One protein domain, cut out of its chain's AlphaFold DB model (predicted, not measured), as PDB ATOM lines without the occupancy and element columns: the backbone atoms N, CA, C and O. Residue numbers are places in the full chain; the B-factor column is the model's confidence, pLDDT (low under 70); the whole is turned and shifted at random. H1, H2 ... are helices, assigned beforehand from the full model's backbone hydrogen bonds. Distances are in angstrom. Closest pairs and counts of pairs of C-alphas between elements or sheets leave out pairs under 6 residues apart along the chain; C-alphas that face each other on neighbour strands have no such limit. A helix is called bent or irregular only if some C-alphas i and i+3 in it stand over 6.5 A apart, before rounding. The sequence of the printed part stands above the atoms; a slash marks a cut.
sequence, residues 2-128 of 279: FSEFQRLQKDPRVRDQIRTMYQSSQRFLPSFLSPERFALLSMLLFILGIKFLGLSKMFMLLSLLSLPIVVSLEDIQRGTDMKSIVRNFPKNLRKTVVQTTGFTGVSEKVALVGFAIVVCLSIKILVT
ATOM      1  N   PHE A   2     175.024 185.286 109.765       84.56
ATOM      2  CA  PHE A   2     175.670 186.599 110.019       84.56
ATOM      3  C   PHE A   2     174.859 187.818 109.515       84.56
ATOM      4  O   PHE A   2     174.819 188.859 110.169       84.56
ATOM      5  N   SER A   3     174.158 187.683 108.382       84.81
ATOM      6  CA  SER A   3     173.292 188.730 107.812       84.81
ATOM      7  C   SER A   3     172.035 189.007 108.650       84.81
ATOM      8  O   SER A   3     171.601 190.154 108.757       84.81
ATOM      9  N   GLU A   4     171.475 187.986 109.300       84.56
ATOM     10  CA  GLU A   4     170.338 188.130 110.221       84.56
ATOM     11  C   GLU A   4     170.749 188.847 111.508       84.56
ATOM     12  O   GLU A   4     170.029 189.728 111.976       84.56
ATOM     13  N   PHE A   5     171.947 188.558 112.025       86.12
ATOM     14  CA  PHE A   5     172.490 189.250 113.194       86.12
ATOM     15  C   PHE A   5     172.707 190.747 112.924       86.12
ATOM     16  O   PHE A   5     172.355 191.594 113.746       86.12
ATOM     17  N   GLN A   6     173.203 191.097 111.731       89.88
ATOM     18  CA  GLN A   6     173.325 192.497 111.309       89.88
ATOM     19  C   GLN A   6     171.964 193.189 111.159       89.88
ATOM     20  O   GLN A   6     171.849 194.383 111.445       89.88
ATOM     21  N   ARG A   7     170.926 192.461 110.726       91.00
ATOM     22  CA  ARG A   7     169.562 192.995 110.620       91.00
ATOM     23  C   ARG A   7     168.960 193.259 112.003       91.00
ATOM     24  O   ARG A   7     168.410 194.336 112.210       91.00
ATOM     25  N   LEU A   8     169.155 192.346 112.958       86.81
ATOM     26  CA  LEU A   8     168.722 192.506 114.352       86.81
ATOM     27  C   LEU A   8     169.445 193.659 115.067       86.81
ATOM     28  O   LEU A   8     168.815 194.409 115.806       86.81
ATOM     29  N   GLN A   9     170.738 193.877 114.803       90.44
ATOM     30  CA  GLN A   9     171.478 195.022 115.363       90.44
ATOM     31  C   GLN A   9     171.019 196.390 114.835       90.44
ATOM     32  O   GLN A   9     171.272 197.423 115.472       90.44
ATOM     33  N   LYS A  10     170.402 196.428 113.649       93.44
ATOM     34  CA  LYS A  10     169.883 197.662 113.044       93.44
ATOM     35  C   LYS A  10     168.450 197.980 113.475       93.44
ATOM     36  O   LYS A  10     168.017 199.105 113.244       93.44
ATOM     37  N   ASP A  11     167.742 197.048 114.110       96.44
ATOM     38  CA  ASP A  11     166.385 197.288 114.595       96.44
ATOM     39  C   ASP A  11     166.405 198.228 115.823       96.44
ATOM     40  O   ASP A  11     167.031 197.901 116.841       96.44
ATOM     41  N   PRO A  12     165.743 199.401 115.768       95.44
ATOM     42  CA  PRO A  12     165.686 200.329 116.897       95.44
ATOM     43  C   PRO A  12     165.029 199.714 118.139       95.44
ATOM     44  O   PRO A  12     165.455 200.006 119.254       95.44
ATOM     45  N   ARG A  13     164.065 198.799 117.974       95.19
ATOM     46  CA  ARG A  13     163.376 198.158 119.107       95.19
ATOM     47  C   ARG A  13     164.324 197.294 119.927       95.19
ATOM     48  O   ARG A  13     164.281 197.318 121.154       95.19
ATOM     49  N   VAL A  14     165.208 196.562 119.249       92.12
ATOM     50  CA  VAL A  14     166.227 195.727 119.899       92.12
ATOM     51  C   VAL A  14     167.222 196.609 120.653       92.12
ATOM     52  O   VAL A  14     167.584 196.299 121.786       92.12
ATOM     53  N   ARG A  15     167.616 197.753 120.078       93.44
ATOM     54  CA  ARG A  15     168.504 198.715 120.750       93.44
ATOM     55  C   ARG A  15     167.878 199.302 122.008       93.44
ATOM     56  O   ARG A  15     168.559 199.373 123.030       93.44
ATOM     57  N   ASP A  16     166.601 199.667 121.960       95.62
ATOM     58  CA  ASP A  16     165.895 200.211 123.122       95.62
ATOM     59  C   ASP A  16     165.724 199.157 124.225       95.62
ATOM     60  O   ASP A  16     165.954 199.449 125.405       95.62
ATOM     61  N   GLN A  17     165.427 197.904 123.863       93.06
ATOM     62  CA  GLN A  17     165.377 196.790 124.815       93.06
ATOM     63  C   GLN A  17     166.740 196.530 125.464       93.06
ATOM     64  O   GLN A  17     166.824 196.453 126.692       93.06
ATOM     65  N   ILE A  18     167.817 196.472 124.672       91.81
ATOM     66  CA  ILE A  18     169.185 196.302 125.183       91.81
ATOM     67  C   ILE A  18     169.557 197.467 126.099       91.81
ATOM     68  O   ILE A  18     170.098 197.242 127.178       91.81
ATOM     69  N   ARG A  19     169.226 198.709 125.726       94.19
ATOM     70  CA  ARG A  19     169.497 199.892 126.552       94.19
ATOM     71  C   ARG A  19     168.753 199.833 127.883       94.19
ATOM     72  O   ARG A  19     169.342 200.141 128.916       94.19
ATOM     73  N   THR A  20     167.500 199.389 127.872       94.56
ATOM     74  CA  THR A  20     166.693 199.228 129.089       94.56
ATOM     75  C   THR A  20     167.260 198.126 129.987       94.56
ATOM     76  O   THR A  20     167.421 198.336 131.190       94.56
ATOM     77  N   MET A  21     167.651 196.980 129.416       89.62
ATOM     78  CA  MET A  21     168.311 195.893 130.157       89.62
ATOM     79  C   MET A  21     169.671 196.317 130.720       89.62
ATOM     80  O   MET A  21     169.996 195.997 131.865       89.62
ATOM     81  N   TYR A  22     170.446 197.079 129.948       92.81
ATOM     82  CA  TYR A  22     171.739 197.608 130.367       92.81
ATOM     83  C   TYR A  22     171.581 198.583 131.536       92.81
ATOM     84  O   TYR A  22     172.260 198.446 132.551       92.81
ATOM     85  N   GLN A  23     170.632 199.519 131.444       93.25
ATOM     86  CA  GLN A  23     170.324 200.458 132.525       93.25
ATOM     87  C   GLN A  23     169.788 199.751 133.772       93.25
ATOM     88  O   GLN A  23     170.141 200.135 134.884       93.25
ATOM     89  N   SER A  24     168.964 198.714 133.604       90.25
ATOM     90  CA  SER A  24     168.489 197.891 134.719       90.25
ATOM     91  C   SER A  24     169.659 197.193 135.416       90.25
ATOM     92  O   SER A  24     169.812 197.324 136.626       90.25
ATOM     93  N   SER A  25     170.552 196.561 134.650       89.44
ATOM     94  CA  SER A  25     171.739 195.875 135.179       89.44
ATOM     95  C   SER A  25     172.702 196.838 135.877       89.44
ATOM     96  O   SER A  25     173.230 196.527 136.943       89.44
ATOM     97  N   GLN A  26     172.890 198.040 135.326       91.94
ATOM     98  CA  GLN A  26     173.770 199.064 135.891       91.94
ATOM     99  C   GLN A  26     173.296 199.568 137.262       91.94
ATOM    100  O   GLN A  26     174.123 199.988 138.062       91.94
ATOM    101  N   ARG A  27     171.993 199.493 137.571       91.81
ATOM    102  CA  ARG A  27     171.465 199.863 138.898       91.81
ATOM    103  C   ARG A  27     171.835 198.862 139.992       91.81
ATOM    104  O   ARG A  27     171.870 199.244 141.156       91.81
ATOM    105  N   PHE A  28     172.098 197.606 139.631       87.56
ATOM    106  CA  PHE A  28     172.489 196.560 140.581       87.56
ATOM    107  C   PHE A  28     174.006 196.464 140.781       87.56
ATOM    108  O   PHE A  28     174.459 195.835 141.735       87.56
ATOM    109  N   LEU A  29     174.793 197.067 139.888       91.81
ATOM    110  CA  LEU A  29     176.250 197.039 139.943       91.81
ATOM    111  C   LEU A  29     176.791 198.293 140.650       91.81
ATOM    112  O   LEU A  29     176.244 199.383 140.480       91.81
ATOM    113  N   PRO A  30     177.876 198.177 141.432       93.38
ATOM    114  CA  PRO A  30     178.521 199.344 142.014       93.38
ATOM    115  C   PRO A  30     179.108 200.238 140.913       93.38
ATOM    116  O   PRO A  30     179.550 199.756 139.872       93.38
ATOM    117  N   SER A  31     179.157 201.549 141.159       93.88
ATOM    118  CA  SER A  31     179.498 202.568 140.149       93.88
ATOM    119  C   SER A  31     180.865 202.386 139.474       93.88
ATOM    120  O   SER A  31     181.066 202.878 138.366       93.88
ATOM    121  N   PHE A  32     181.796 201.664 140.102       94.88
ATOM    122  CA  PHE A  32     183.122 201.378 139.547       94.88
ATOM    123  C   PHE A  32     183.147 200.212 138.542       94.88
ATOM    124  O   PHE A  32     184.155 200.019 137.853       94.88
ATOM    125  N   LEU A  33     182.074 199.418 138.449       95.44
ATOM    126  CA  LEU A  33     182.036 198.187 137.664       95.44
ATOM    127  C   LEU A  33     181.074 198.328 136.475       95.44
ATOM    128  O   LEU A  33     179.855 198.309 136.634       95.44
ATOM    129  N   SER A  34     181.614 198.448 135.256       95.06
ATOM    130  CA  SER A  34     180.779 198.418 134.049       95.06
ATOM    131  C   SER A  34     180.199 197.010 133.820       95.06
ATOM    132  O   SER A  34     180.875 196.022 134.123       95.06
ATOM    133  N   PRO A  35     178.984 196.880 133.250       92.56
ATOM    134  CA  PRO A  35     178.386 195.584 132.912       92.56
ATOM    135  C   PRO A  35     179.291 194.697 132.048       92.56
ATOM    136  O   PRO A  35     179.345 193.487 132.247       92.56
ATOM    137  N   GLU A  36     180.062 195.298 131.139       93.25
ATOM    138  CA  GLU A  36     181.051 194.593 130.313       93.25
ATOM    139  C   GLU A  36     182.167 193.969 131.160       93.25
ATOM    140  O   GLU A  36     182.484 192.788 131.009       93.25
ATOM    141  N   ARG A  37     182.731 194.736 132.103       95.06
ATOM    142  CA  ARG A  37     183.757 194.238 133.031       95.06
ATOM    143  C   ARG A  37     183.187 193.182 133.964       95.06
ATOM    144  O   ARG A  37     183.877 192.211 134.246       95.06
ATOM    145  N   PHE A  38     181.942 193.339 134.409       94.81
ATOM    146  CA  PHE A  38     181.253 192.327 135.205       94.81
ATOM    147  C   PHE A  38     181.093 191.014 134.436       94.81
ATOM    148  O   PHE A  38     181.407 189.957 134.973       94.81
ATOM    149  N   ALA A  39     180.655 191.071 133.174       94.00
ATOM    150  CA  ALA A  39     180.492 189.889 132.334       94.00
ATOM    151  C   ALA A  39     181.832 189.178 132.090       94.00
ATOM    152  O   ALA A  39     181.917 187.964 132.271       94.00
ATOM    153  N   LEU A  40     182.890 189.929 131.763       96.50
ATOM    154  CA  LEU A  40     184.240 189.379 131.600       96.50
ATOM    155  C   LEU A  40     184.781 188.782 132.902       96.50
ATOM    156  O   LEU A  40     185.334 187.686 132.887       96.50
ATOM    157  N   LEU A  41     184.588 189.466 134.033       96.50
ATOM    158  CA  LEU A  41     185.004 188.981 135.348       96.50
ATOM    159  C   LEU A  41     184.250 187.704 135.733       96.50
ATOM    160  O   LEU A  41     184.869 186.757 136.206       96.50
ATOM    161  N   SER A  42     182.938 187.662 135.497       94.69
ATOM    162  CA  SER A  42     182.087 186.493 135.734       94.69
ATOM    163  C   SER A  42     182.511 185.308 134.864       94.69
ATOM    164  O   SER A  42     182.704 184.205 135.373       94.69
ATOM    165  N   MET A  43     182.759 185.541 133.570       97.19
ATOM    166  CA  MET A  43     183.262 184.522 132.646       97.19
ATOM    167  C   MET A  43     184.642 184.003 133.070       97.19
ATOM    168  O   MET A  43     184.868 182.792 133.076       97.19
ATOM    169  N   LEU A  44     185.549 184.895 133.476       97.75
ATOM    170  CA  LEU A  44     186.870 184.527 133.984       97.75
ATOM    171  C   LEU A  44     186.759 183.681 135.259       97.75
ATOM    172  O   LEU A  44     187.381 182.624 135.335       97.75
ATOM    173  N   LEU A  45     185.939 184.101 136.230       96.50
ATOM    174  CA  LEU A  45     185.657 183.350 137.460       96.50
ATOM    175  C   LEU A  45     185.064 181.972 137.164       96.50
ATOM    176  O   LEU A  45     185.435 180.995 137.811       96.50
ATOM    177  N   PHE A  46     184.182 181.879 136.168       96.62
ATOM    178  CA  PHE A  46     183.577 180.621 135.753       96.62
ATOM    179  C   PHE A  46     184.610 179.658 135.153       96.62
ATOM    180  O   PHE A  46     184.691 178.508 135.586       96.62
ATOM    181  N   ILE A  47     185.454 180.124 134.224       97.50
ATOM    182  CA  ILE A  47     186.542 179.321 133.637       97.50
ATOM    183  C   ILE A  47     187.536 178.885 134.719       97.50
ATOM    184  O   ILE A  47     187.950 177.725 134.760       97.50
ATOM    185  N   LEU A  48     187.893 179.800 135.622       97.44
ATOM    186  CA  LEU A  48     188.790 179.515 136.735       97.44
ATOM    187  C   LEU A  48     188.180 178.454 137.663       97.44
ATOM    188  O   LEU A  48     188.844 177.481 138.014       97.44
ATOM    189  N   GLY A  49     186.891 178.581 137.975       95.31
ATOM    190  CA  GLY A  49     186.137 177.597 138.744       95.31
ATOM    191  C   GLY A  49     186.117 176.217 138.082       95.31
ATOM    192  O   GLY A  49     186.367 175.222 138.760       95.31
ATOM    193  N   ILE A  50     185.918 176.137 136.760       96.25
ATOM    194  CA  ILE A  50     185.984 174.864 136.018       96.25
ATOM    195  C   ILE A  50     187.377 174.245 136.134       96.25
ATOM    196  O   ILE A  50     187.485 173.042 136.366       96.25
ATOM    197  N   LYS A  51     188.436 175.051 136.009       95.75
ATOM    198  CA  LYS A  51     189.819 174.569 136.104       95.75
ATOM    199  C   LYS A  51     190.148 174.011 137.495       95.75
ATOM    200  O   LYS A  51     190.870 173.023 137.578       95.75
ATOM    201  N   PHE A  52     189.639 174.624 138.565       94.81
ATOM    202  CA  PHE A  52     189.951 174.211 139.940       94.81
ATOM    203  C   PHE A  52     189.030 173.118 140.492       94.81
ATOM    204  O   PHE A  52     189.504 172.204 141.161       94.81
ATOM    205  N   LEU A  53     187.723 173.202 140.242       93.06
ATOM    206  CA  LEU A  53     186.719 172.299 140.824       93.06
ATOM    207  C   LEU A  53     186.285 171.191 139.855       93.06
ATOM    208  O   LEU A  53     185.757 170.165 140.282       93.06
ATOM    209  N   GLY A  54     186.493 171.387 138.554       93.50
ATOM    210  CA  GLY A  54     185.927 170.554 137.502       93.50
ATOM    211  C   GLY A  54     184.520 171.000 137.090       93.50
ATOM    212  O   GLY A  54     183.758 171.582 137.866       93.50
ATOM    213  N   LEU A  55     184.157 170.692 135.842       92.44
ATOM    214  CA  LEU A  55     182.902 171.127 135.220       92.44
ATOM    215  C   LEU A  55     181.655 170.657 135.993       92.44
ATOM    216  O   LEU A  55     180.743 171.441 136.235       92.44
ATOM    217  N   SER A  56     181.632 169.392 136.426       92.19
ATOM    218  CA  SER A  56     180.490 168.813 137.148       92.19
ATOM    219  C   SER A  56     180.229 169.515 138.488       92.19
ATOM    220  O   SER A  56     179.096 169.912 138.766       92.19
ATOM    221  N   LYS A  57     181.279 169.757 139.287       92.88
ATOM    222  CA  LYS A  57     181.162 170.471 140.570       92.88
ATOM    223  C   LYS A  57     180.724 171.923 140.368       92.88
ATOM    224  O   LYS A  57     179.923 172.426 141.150       92.88
ATOM    225  N   MET A  58     181.181 172.576 139.295       95.62
ATOM    226  CA  MET A  58     180.741 173.932 138.948       95.62
ATOM    227  C   MET A  58     179.248 174.009 138.631       95.62
ATOM    228  O   MET A  58     178.568 174.886 139.159       95.62
ATOM    229  N   PHE A  59     178.712 173.081 137.831       93.69
ATOM    230  CA  PHE A  59     177.270 173.027 137.568       93.69
ATOM    231  C   PHE A  59     176.461 172.757 138.838       93.69
ATOM    232  O   PHE A  59     175.425 173.387 139.051       93.69
ATOM    233  N   MET A  60     176.952 171.871 139.707       94.50
ATOM    234  CA  MET A  60     176.309 171.592 140.989       94.50
ATOM    235  C   MET A  60     176.275 172.832 141.892       94.50
ATOM    236  O   MET A  60     175.230 173.150 142.455       94.50
ATOM    237  N   LEU A  61     177.390 173.562 141.995       95.12
ATOM    238  CA  LEU A  61     177.483 174.795 142.778       95.12
ATOM    239  C   LEU A  61     176.562 175.884 142.214       95.12
ATOM    240  O   LEU A  61     175.846 176.532 142.977       95.12
ATOM    241  N   LEU A  62     176.535 176.057 140.889       95.44
ATOM    242  CA  LEU A  62     175.644 177.011 140.226       95.44
ATOM    243  C   LEU A  62     174.170 176.675 140.503       95.44
ATOM    244  O   LEU A  62     173.389 177.557 140.857       95.44
ATOM    245  N   SER A  63     173.802 175.396 140.399       94.62
ATOM    246  CA  SER A  63     172.453 174.917 140.711       94.62
ATOM    247  C   SER A  63     172.091 175.187 142.175       94.62
ATOM    248  O   SER A  63     171.036 175.761 142.453       94.62
ATOM    249  N   LEU A  64     173.003 174.888 143.104       95.56
ATOM    250  CA  LEU A  64     172.805 175.112 144.535       95.56
ATOM    251  C   LEU A  64     172.625 176.599 144.880       95.56
ATOM    252  O   LEU A  64     171.774 176.928 145.702       95.56
ATOM    253  N   LEU A  65     173.385 177.495 144.239       95.50
ATOM    254  CA  LEU A  65     173.253 178.948 144.410       95.50
ATOM    255  C   LEU A  65     171.992 179.514 143.749       95.50
ATOM    256  O   LEU A  65     171.425 180.484 144.249       95.50
ATOM    257  N   SER A  66     171.532 178.918 142.648       95.62
ATOM    258  CA  SER A  66     170.330 179.381 141.949       95.62
ATOM    259  C   SER A  66     169.051 179.148 142.758       95.62
ATOM    260  O   SER A  66     168.151 179.984 142.726       95.62
ATOM    261  N   LEU A  67     168.983 178.067 143.544       95.50
ATOM    262  CA  LEU A  67     167.816 177.725 144.363       95.50
ATOM    263  C   LEU A  67     167.374 178.851 145.313       95.50
ATOM    264  O   LEU A  67     166.216 179.266 145.225       95.50
ATOM    265  N   PRO A  68     168.233 179.388 146.204       96.44
ATOM    266  CA  PRO A  68     167.815 180.448 147.108       96.44
ATOM    267  C   PRO A  68     167.447 181.741 146.375       96.44
ATOM    268  O   PRO A  68     166.549 182.448 146.832       96.44
ATOM    269  N   ILE A  69     168.082 182.027 145.231       96.00
ATOM    270  CA  ILE A  69     167.755 183.188 144.390       96.00
ATOM    271  C   ILE A  69     166.346 183.035 143.808       96.00
ATOM    272  O   ILE A  69     165.541 183.956 143.920       96.00
ATOM    273  N   VAL A  70     166.022 181.868 143.242       96.31
ATOM    274  CA  VAL A  70     164.702 181.582 142.656       96.31
ATOM    275  C   VAL A  70     163.608 181.605 143.723       96.31
ATOM    276  O   VAL A  70     162.570 182.227 143.519       96.31
ATOM    277  N   VAL A  71     163.849 180.994 144.886       96.75
ATOM    278  CA  VAL A  71     162.892 180.995 146.009       96.75
ATOM    279  C   VAL A  71     162.666 182.409 146.561       96.75
ATOM    280  O   VAL A  71     161.564 182.736 146.995       96.75
ATOM    281  N   SER A  72     163.688 183.263 146.523       97.06
ATOM    282  CA  SER A  72     163.611 184.648 147.006       97.06
ATOM    283  C   SER A  72     163.170 185.647 145.934       97.06
ATOM    284  O   SER A  72     163.045 186.834 146.227       97.06
ATOM    285  N   LEU A  73     162.929 185.201 144.696       95.12
ATOM    286  CA  LEU A  73     162.708 186.088 143.554       95.12
ATOM    287  C   LEU A  73     161.488 187.000 143.746       95.12
ATOM    288  O   LEU A  73     161.575 188.189 143.448       95.12
ATOM    289  N   GLU A  74     160.383 186.475 144.288       94.69
ATOM    290  CA  GLU A  74     159.171 187.267 144.568       94.69
ATOM    291  C   GLU A  74     159.445 188.411 145.559       94.69
ATOM    292  O   GLU A  74     158.924 189.514 145.406       94.69
ATOM    293  N   ASP A  75     160.284 188.165 146.565       96.00
ATOM    294  CA  ASP A  75     160.613 189.150 147.596       96.00
ATOM    295  C   ASP A  75     161.634 190.186 147.094       96.00
ATOM    296  O   ASP A  75     161.524 191.374 147.422       96.00
ATOM    297  N   ILE A  76     162.567 189.765 146.232       94.31
ATOM    298  CA  ILE A  76     163.507 190.657 145.536       94.31
ATOM    299  C   ILE A  76     162.748 191.601 144.598       94.31
ATOM    300  O   ILE A  76     163.000 192.804 144.600       94.31
ATOM    301  N   GLN A  77     161.781 191.087 143.830       93.69
ATOM    302  CA  GLN A  77     160.959 191.904 142.927       93.69
ATOM    303  C   GLN A  77     160.105 192.935 143.674       93.69
ATOM    304  O   GLN A  77     159.845 194.015 143.148       93.69
ATOM    305  N   ARG A  78     159.701 192.630 144.912       95.12
ATOM    306  CA  ARG A  78     158.992 193.567 145.796       95.12
ATOM    307  C   ARG A  78     159.903 194.611 146.443       95.12
ATOM    308  O   ARG A  78     159.392 195.497 147.118       95.12
ATOM    309  N   GLY A  79     161.221 194.506 146.268       93.88
ATOM    310  CA  GLY A  79     162.186 195.406 146.900       93.88
ATOM    311  C   GLY A  79     162.212 195.282 148.423       93.88
ATOM    312  O   GLY A  79     162.451 196.269 149.109       93.88
ATOM    313  N   THR A  80     161.916 194.095 148.966       95.12
ATOM    314  CA  THR A  80     161.971 193.883 150.420       95.12
ATOM    315  C   THR A  80     163.410 193.809 150.930       95.12
ATOM    316  O   THR A  80     164.303 193.307 150.248       95.12
ATOM    317  N   ASP A  81     163.634 194.287 152.156       96.56
ATOM    318  CA  ASP A  81     164.951 194.245 152.796       96.56
ATOM    319  C   ASP A  81     165.500 192.816 152.909       96.56
ATOM    320  O   ASP A  81     164.764 191.870 153.199       96.56
ATOM    321  N   MET A  82     166.827 192.666 152.820       94.69
ATOM    322  CA  MET A  82     167.511 191.365 152.905       94.69
ATOM    323  C   MET A  82     167.155 190.578 154.178       94.69
ATOM    324  O   MET A  82     166.997 189.358 154.149       94.69
ATOM    325  N   LYS A  83     166.960 191.272 155.306       96.75
ATOM    326  CA  LYS A  83     166.532 190.654 156.571       96.75
ATOM    327  C   LYS A  83     165.127 190.049 156.470       96.75
ATOM    328  O   LYS A  83     164.874 188.987 157.039       96.75
ATOM    329  N   SER A  84     164.230 190.708 155.740       97.12
ATOM    330  CA  SER A  84     162.870 190.232 155.478       97.12
ATOM    331  C   SER A  84     162.874 189.065 154.495       97.12
ATOM    332  O   SER A  84     162.183 188.083 154.753       97.12
ATOM    333  N   ILE A  85     163.721 189.110 153.457       96.94
ATOM    334  CA  ILE A  85     163.927 187.995 152.515       96.94
ATOM    335  C   ILE A  85     164.338 186.726 153.275       96.94
ATOM    336  O   ILE A  85     163.701 185.681 153.146       96.94
ATOM    337  N   VAL A  86     165.355 186.820 154.139       96.81
ATOM    338  CA  VAL A  86     165.831 185.670 154.930       96.81
ATOM    339  C   VAL A  86     164.752 185.164 155.891       96.81
ATOM    340  O   VAL A  86     164.581 183.956 156.049       96.81
ATOM    341  N   ARG A  87     163.981 186.067 156.510       97.38
ATOM    342  CA  ARG A  87     162.883 185.697 157.417       97.38
ATOM    343  C   ARG A  87     161.723 185.006 156.689       97.38
ATOM    344  O   ARG A  87     161.117 184.099 157.255       97.38
ATOM    345  N   ASN A  88     161.424 185.416 155.459       97.38
ATOM    346  CA  ASN A  88     160.345 184.860 154.637       97.38
ATOM    347  C   ASN A  88     160.764 183.607 153.858       97.38
ATOM    348  O   ASN A  88     159.902 182.880 153.356       97.38
ATOM    349  N   PHE A  89     162.064 183.312 153.794       97.69
ATOM    350  CA  PHE A  89     162.614 182.191 153.038       97.69
ATOM    351  C   PHE A  89     161.907 180.842 153.280       97.69
ATOM    352  O   PHE A  89     161.533 180.205 152.295       97.69
ATOM    353  N   PRO A  90     161.627 180.395 154.526       97.56
ATOM    354  CA  PRO A  90     160.974 179.101 154.759       97.56
ATOM    355  C   PRO A  90     159.551 179.042 154.186       97.56
ATOM    356  O   PRO A  90     159.115 178.009 153.671       97.56
ATOM    357  N   LYS A  91     158.833 180.170 154.243       97.62
ATOM    358  CA  LYS A  91     157.474 180.308 153.716       97.62
ATOM    359  C   LYS A  91     157.472 180.263 152.188       97.62
ATOM    360  O   LYS A  91     156.659 179.542 151.606       97.62
ATOM    361  N   ASN A  92     158.395 180.977 151.544       97.50
ATOM    362  CA  ASN A  92     158.528 180.967 150.085       97.50
ATOM    363  C   ASN A  92     158.991 179.600 149.579       97.50
ATOM    364  O   ASN A  92     158.418 179.077 148.629       97.50
ATOM    365  N   LEU A  93     159.941 178.971 150.274       97.56
ATOM    366  CA  LEU A  93     160.408 177.623 149.962       97.56
ATOM    367  C   LEU A  93     159.250 176.622 149.993       97.56
ATOM    368  O   LEU A  93     159.066 175.861 149.044       97.56
ATOM    369  N   ARG A  94     158.425 176.655 151.049       97.44
ATOM    370  CA  ARG A  94     157.207 175.839 151.126       97.44
ATOM    371  C   ARG A  94     156.289 176.110 149.937       97.44
ATOM    372  O   ARG A  94     155.832 175.155 149.320       97.44
ATOM    373  N   LYS A  95     156.022 177.377 149.604       97.31
ATOM    374  CA  LYS A  95     155.163 177.750 148.468       97.31
ATOM    375  C   LYS A  95     155.685 177.151 147.158       97.31
ATOM    376  O   LYS A  95     154.912 176.525 146.441       97.31
ATOM    377  N   THR A  96     156.987 177.262 146.893       96.62
ATOM    378  CA  THR A  96     157.632 176.676 145.708       96.62
ATOM    379  C   THR A  96     157.529 175.151 145.698       96.62
ATOM    380  O   THR A  96     157.199 174.569 144.667       96.62
ATOM    381  N   VAL A  97     157.747 174.482 146.836       95.88
ATOM    382  CA  VAL A  97     157.609 173.018 146.945       95.88
ATOM    383  C   VAL A  97     156.165 172.584 146.700       95.88
ATOM    384  O   VAL A  97     155.932 171.663 145.923       95.88
ATOM    385  N   VAL A  98     155.179 173.254 147.298       97.06
ATOM    386  CA  VAL A  98     153.753 172.945 147.087       97.06
ATOM    387  C   VAL A  98     153.370 173.166 145.622       97.06
ATOM    388  O   VAL A  98     152.693 172.328 145.038       97.06
ATOM    389  N   GLN A  99     153.836 174.256 145.008       96.19
ATOM    390  CA  GLN A  99     153.543 174.583 143.611       96.19
ATOM    391  C   GLN A  99     154.160 173.582 142.626       96.19
ATOM    392  O   GLN A  99     153.535 173.248 141.626       96.19
ATOM    393  N   THR A 100     155.377 173.108 142.896       94.69
ATOM    394  CA  THR A 100     156.084 172.167 142.011       94.69
ATOM    395  C   THR A 100     155.638 170.723 142.206       94.69
ATOM    396  O   THR A 100     155.587 169.968 141.241       94.69
ATOM    397  N   THR A 101     155.308 170.326 143.437       94.75
ATOM    398  CA  THR A 101     154.993 168.927 143.770       94.75
ATOM    399  C   THR A 101     153.498 168.631 143.896       94.75
ATOM    400  O   THR A 101     153.109 167.468 143.859       94.75
ATOM    401  N   GLY A 102     152.653 169.649 144.082       95.25
ATOM    402  CA  GLY A 102     151.214 169.500 144.328       95.25
ATOM    403  C   GLY A 102     150.838 169.070 145.754       95.25
ATOM    404  O   GLY A 102     149.654 169.027 146.083       95.25
ATOM    405  N   PHE A 103     151.804 168.783 146.637       94.31
ATOM    406  CA  PHE A 103     151.519 168.354 148.011       94.31
ATOM    407  C   PHE A 103     151.228 169.544 148.931       94.31
ATOM    408  O   PHE A 103     152.138 170.230 149.390       94.31
ATOM    409  N   THR A 104     149.960 169.762 149.278       94.94
ATOM    410  CA  THR A 104     149.523 170.875 150.146       94.94
ATOM    411  C   THR A 104     149.851 170.681 151.634       94.94
ATOM    412  O   THR A 104     149.952 171.659 152.377       94.94
ATOM    413  N   GLY A 105     150.078 169.434 152.068       94.25
ATOM    414  CA  GLY A 105     150.348 169.056 153.462       94.25
ATOM    415  C   GLY A 105     151.776 169.312 153.964       94.25
ATOM    416  O   GLY A 105     152.111 168.918 155.080       94.25
ATOM    417  N   VAL A 106     152.642 169.950 153.170       95.62
ATOM    418  CA  VAL A 106     154.037 170.199 153.566       95.62
ATOM    419  C   VAL A 106     154.106 171.373 154.547       95.62
ATOM    420  O   VAL A 106     153.754 172.502 154.206       95.62
ATOM    421  N   SER A 107     154.577 171.116 155.771       97.38
ATOM    422  CA  SER A 107     154.862 172.153 156.773       97.38
ATOM    423  C   SER A 107     156.130 172.942 156.419       97.38
ATOM    424  O   SER A 107     157.075 172.389 155.858       97.38
ATOM    425  N   GLU A 108     156.192 174.223 156.797       97.44
ATOM    426  CA  GLU A 108     157.359 175.097 156.569       97.44
ATOM    427  C   GLU A 108     158.645 174.507 157.161       97.44
ATOM    428  O   GLU A 108     159.700 174.538 156.530       97.44
ATOM    429  N   LYS A 109     158.542 173.885 158.346       97.12
ATOM    430  CA  LYS A 109     159.672 173.214 159.002       97.12
ATOM    431  C   LYS A 109     160.180 172.027 158.183       97.12
ATOM    432  O   LYS A 109     161.383 171.842 158.068       97.12
ATOM    433  N   VAL A 110     159.272 171.244 157.595       96.38
ATOM    434  CA  VAL A 110     159.623 170.069 156.782       96.38
ATOM    435  C   VAL A 110     160.302 170.501 155.485       96.38
ATOM    436  O   VAL A 110     161.335 169.939 155.132       96.38
ATOM    437  N   ALA A 111     159.781 171.536 154.817       96.31
ATOM    438  CA  ALA A 111     160.415 172.102 153.628       96.31
ATOM    439  C   ALA A 111     161.839 172.596 153.935       96.31
ATOM    440  O   ALA A 111     162.775 172.281 153.201       96.31
ATOM    441  N   LEU A 112     162.018 173.303 155.056       97.19
ATOM    442  CA  LEU A 112     163.323 173.808 155.481       97.19
ATOM    443  C   LEU A 112     164.309 172.687 155.836       97.19
ATOM    444  O   LEU A 112     165.463 172.752 155.423       97.19
ATOM    445  N   VAL A 113     163.866 171.645 156.548       97.38
ATOM    446  CA  VAL A 113     164.697 170.462 156.837       97.38
ATOM    447  C   VAL A 113     165.085 169.742 155.545       97.38
ATOM    448  O   VAL A 113     166.252 169.405 155.369       97.38
ATOM    449  N   GLY A 114     164.148 169.563 154.611       95.31
ATOM    450  CA  GLY A 114     164.429 168.969 153.302       95.31
ATOM    451  C   GLY A 114     165.471 169.766 152.517       95.31
ATOM    452  O   GLY A 114     166.433 169.195 152.008       95.31
ATOM    453  N   PHE A 115     165.340 171.093 152.491       96.50
ATOM    454  CA  PHE A 115     166.333 171.970 151.875       96.50
ATOM    455  C   PHE A 115     167.697 171.880 152.566       96.50
ATOM    456  O   PHE A 115     168.709 171.743 151.883       96.50
ATOM    457  N   ALA A 116     167.742 171.874 153.901       97.00
ATOM    458  CA  ALA A 116     168.986 171.704 154.648       97.00
ATOM    459  C   ALA A 116     169.677 170.371 154.314       97.00
ATOM    460  O   ALA A 116     170.883 170.355 154.085       97.00
ATOM    461  N   ILE A 117     168.923 169.271 154.199       96.75
ATOM    462  CA  ILE A 117     169.456 167.963 153.785       96.75
ATOM    463  C   ILE A 117     170.046 168.040 152.373       96.75
ATOM    464  O   ILE A 117     171.173 167.592 152.162       96.75
ATOM    465  N   VAL A 118     169.330 168.639 151.413       95.06
ATOM    466  CA  VAL A 118     169.816 168.805 150.031       95.06
ATOM    467  C   VAL A 118     171.097 169.637 149.993       95.06
ATOM    468  O   VAL A 118     172.052 169.258 149.311       95.06
ATOM    469  N   VAL A 119     171.160 170.732 150.754       96.44
ATOM    470  CA  VAL A 119     172.356 171.578 150.861       96.44
ATOM    471  C   VAL A 119     173.516 170.799 151.483       96.44
ATOM    472  O   VAL A 119     174.603 170.782 150.910       96.44
ATOM    473  N   CYS A 120     173.299 170.093 152.595       96.69
ATOM    474  CA  CYS A 120     174.328 169.277 153.241       96.69
ATOM    475  C   CYS A 120     174.858 168.169 152.319       96.69
ATOM    476  O   CYS A 120     176.072 167.974 152.236       96.69
ATOM    477  N   LEU A 121     173.979 167.466 151.598       93.31
ATOM    478  CA  LEU A 121     174.376 166.448 150.621       93.31
ATOM    479  C   LEU A 121     175.159 167.062 149.459       93.31
ATOM    480  O   LEU A 121     176.188 166.516 149.068       93.31
ATOM    481  N   SER A 122     174.721 168.216 148.955       94.12
ATOM    482  CA  SER A 122     175.405 168.921 147.867       94.12
ATOM    483  C   SER A 122     176.802 169.370 148.286       94.12
ATOM    484  O   SER A 122     177.762 169.121 147.564       94.12
ATOM    485  N   ILE A 123     176.946 169.942 149.486       94.38
ATOM    486  CA  ILE A 123     178.248 170.319 150.053       94.38
ATOM    487  C   ILE A 123     179.132 169.082 150.223       94.38
ATOM    488  O   ILE A 123     180.297 169.104 149.829       94.38
ATOM    489  N   LYS A 124     178.588 167.977 150.748       94.19
ATOM    490  CA  LYS A 124     179.337 166.723 150.900       94.19
ATOM    491  C   LYS A 124     179.857 166.214 149.554       94.19
ATOM    492  O   LYS A 124     181.024 165.841 149.471       94.19
ATOM    493  N   ILE A 125     179.032 166.223 148.508       89.62
ATOM    494  CA  ILE A 125     179.431 165.813 147.152       89.62
ATOM    495  C   ILE A 125     180.490 166.766 146.586       89.62
ATOM    496  O   ILE A 125     181.448 166.319 145.961       89.62
ATOM    497  N   LEU A 126     180.374 168.066 146.859       91.81
ATOM    498  CA  LEU A 126     181.343 169.062 146.409       91.81
ATOM    499  C   LEU A 126     182.729 168.853 147.043       91.81
ATOM    500  O   LEU A 126     183.748 168.952 146.356       91.81
ATOM    501  N   VAL A 127     182.759 168.527 148.338       92.44
ATOM    502  CA  VAL A 127     183.989 168.285 149.110       92.44
ATOM    503  C   VAL A 127     184.579 166.905 148.820       92.44
ATOM    504  O   VAL A 127     185.797 166.747 148.801       92.44
ATOM    505  N   THR A 128     183.742 165.903 148.551       90.81
ATOM    506  CA  THR A 128     184.220 164.558 148.222       90.81
ATOM    507  C   THR A 128     184.901 164.608 146.854       90.81
ATOM    508  O   THR A 128     184.297 164.943 145.833       90.81
TER     509      THR A 128
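Overview. This is residues 2 to 128 of the 279 residues of the protein "Hypothetical protein" of Proboscia inermis (UniProt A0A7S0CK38). An open zigzag of helices: from the first residue H1 and H2 make an arm, of which residues 2 to 21 stick out, then H3 and H4 meet near their ends as a V, and H7 runs back beside H4. H6 crosses the end of the H4 and H7 pair where H4 ends and H7 begins, and the short H5 lies between H4 and H6 along the chain. The printed part has 127 residues with seven named helices, H1 to H7 in chain order, and no named strand; the class is all helix. It is loose, with a radius of gyration of the C-alphas of 19.3 A, and spans 53 by 37 by 33 A.

Along the chain. Find C-alpha 2 at (175.670, 186.599, 110.019); there H1 begins and runs to residue 10. H2 takes residues 12 to 28 over 24.9 A, and H3 residues 35 to 53 over 26.0 A. Go on to C-alpha 55 at (182.902, 171.127, 135.220), where H4 begins; it runs to residue 71 over 24.8 A and is neither bent nor irregular, but only just: C-alphas 65 and 68 are 6.3 A apart. H5 is residues 73 to 77. H6, residues 82 to 101, covers 27.3 A and is irregular, with C-alphas 87 and 90 standing 7.4 A apart and a kink of 50 degrees near residue 89. H7, residues 108 to 127, covers 28.5 A and ends at C-alpha 127, (183.989, 168.285, 149.110).

Arrangement. Begin at the hub, H4, which touches H3, H6 and H7. H4 and H7 run opposite ways at a shallow tilt of 20 degrees; look at their closest C-alphas, Lys 57 and Leu 126, 6.0 A apart. H6 touches H4 about perpendicular, at 77 degrees, closest at the C-alphas of Val 71 and Leu 93, 5.8 A. H6 touches H7 at 85 degrees, about perpendicular, closest at the C-alphas of Arg 94 and Glu 108, 5.5 A. H5 and H6 are close but not clearly touching, with the C-alphas of Asp 75 and Ile 85 closest at 6.0 A, and H4 and H5 meet only through their link. H3 and H4 touch at a steep tilt of 51 degrees, opposite ways, closest at the C-alphas of Ile 50 and Met 58, 6.1 A. H2 and H3 only just touch, with 3 pairs of C-alphas within 8 A, the closest those of Gln 26 and Pro 35, 6.5 A. H1 and H2 are close but not clearly touching, closest at the C-alphas of Leu 8 and Val 14, 6.9 A. Every O i to N i+4 pair is within hydrogen-bond range in H1, H3, H5 and H7; the counts are 12 of 13 in H2, 11 of 13 in H4 and 14 of 16 in H6.

Size, cuts and confidence. The two C-alphas farthest apart are those of Ser 3 and Lys 109, 55.2 A. The printed part has no cut, and no link is long. Mean pLDDT of the printed part is 94.5, and no printed residue is under 70.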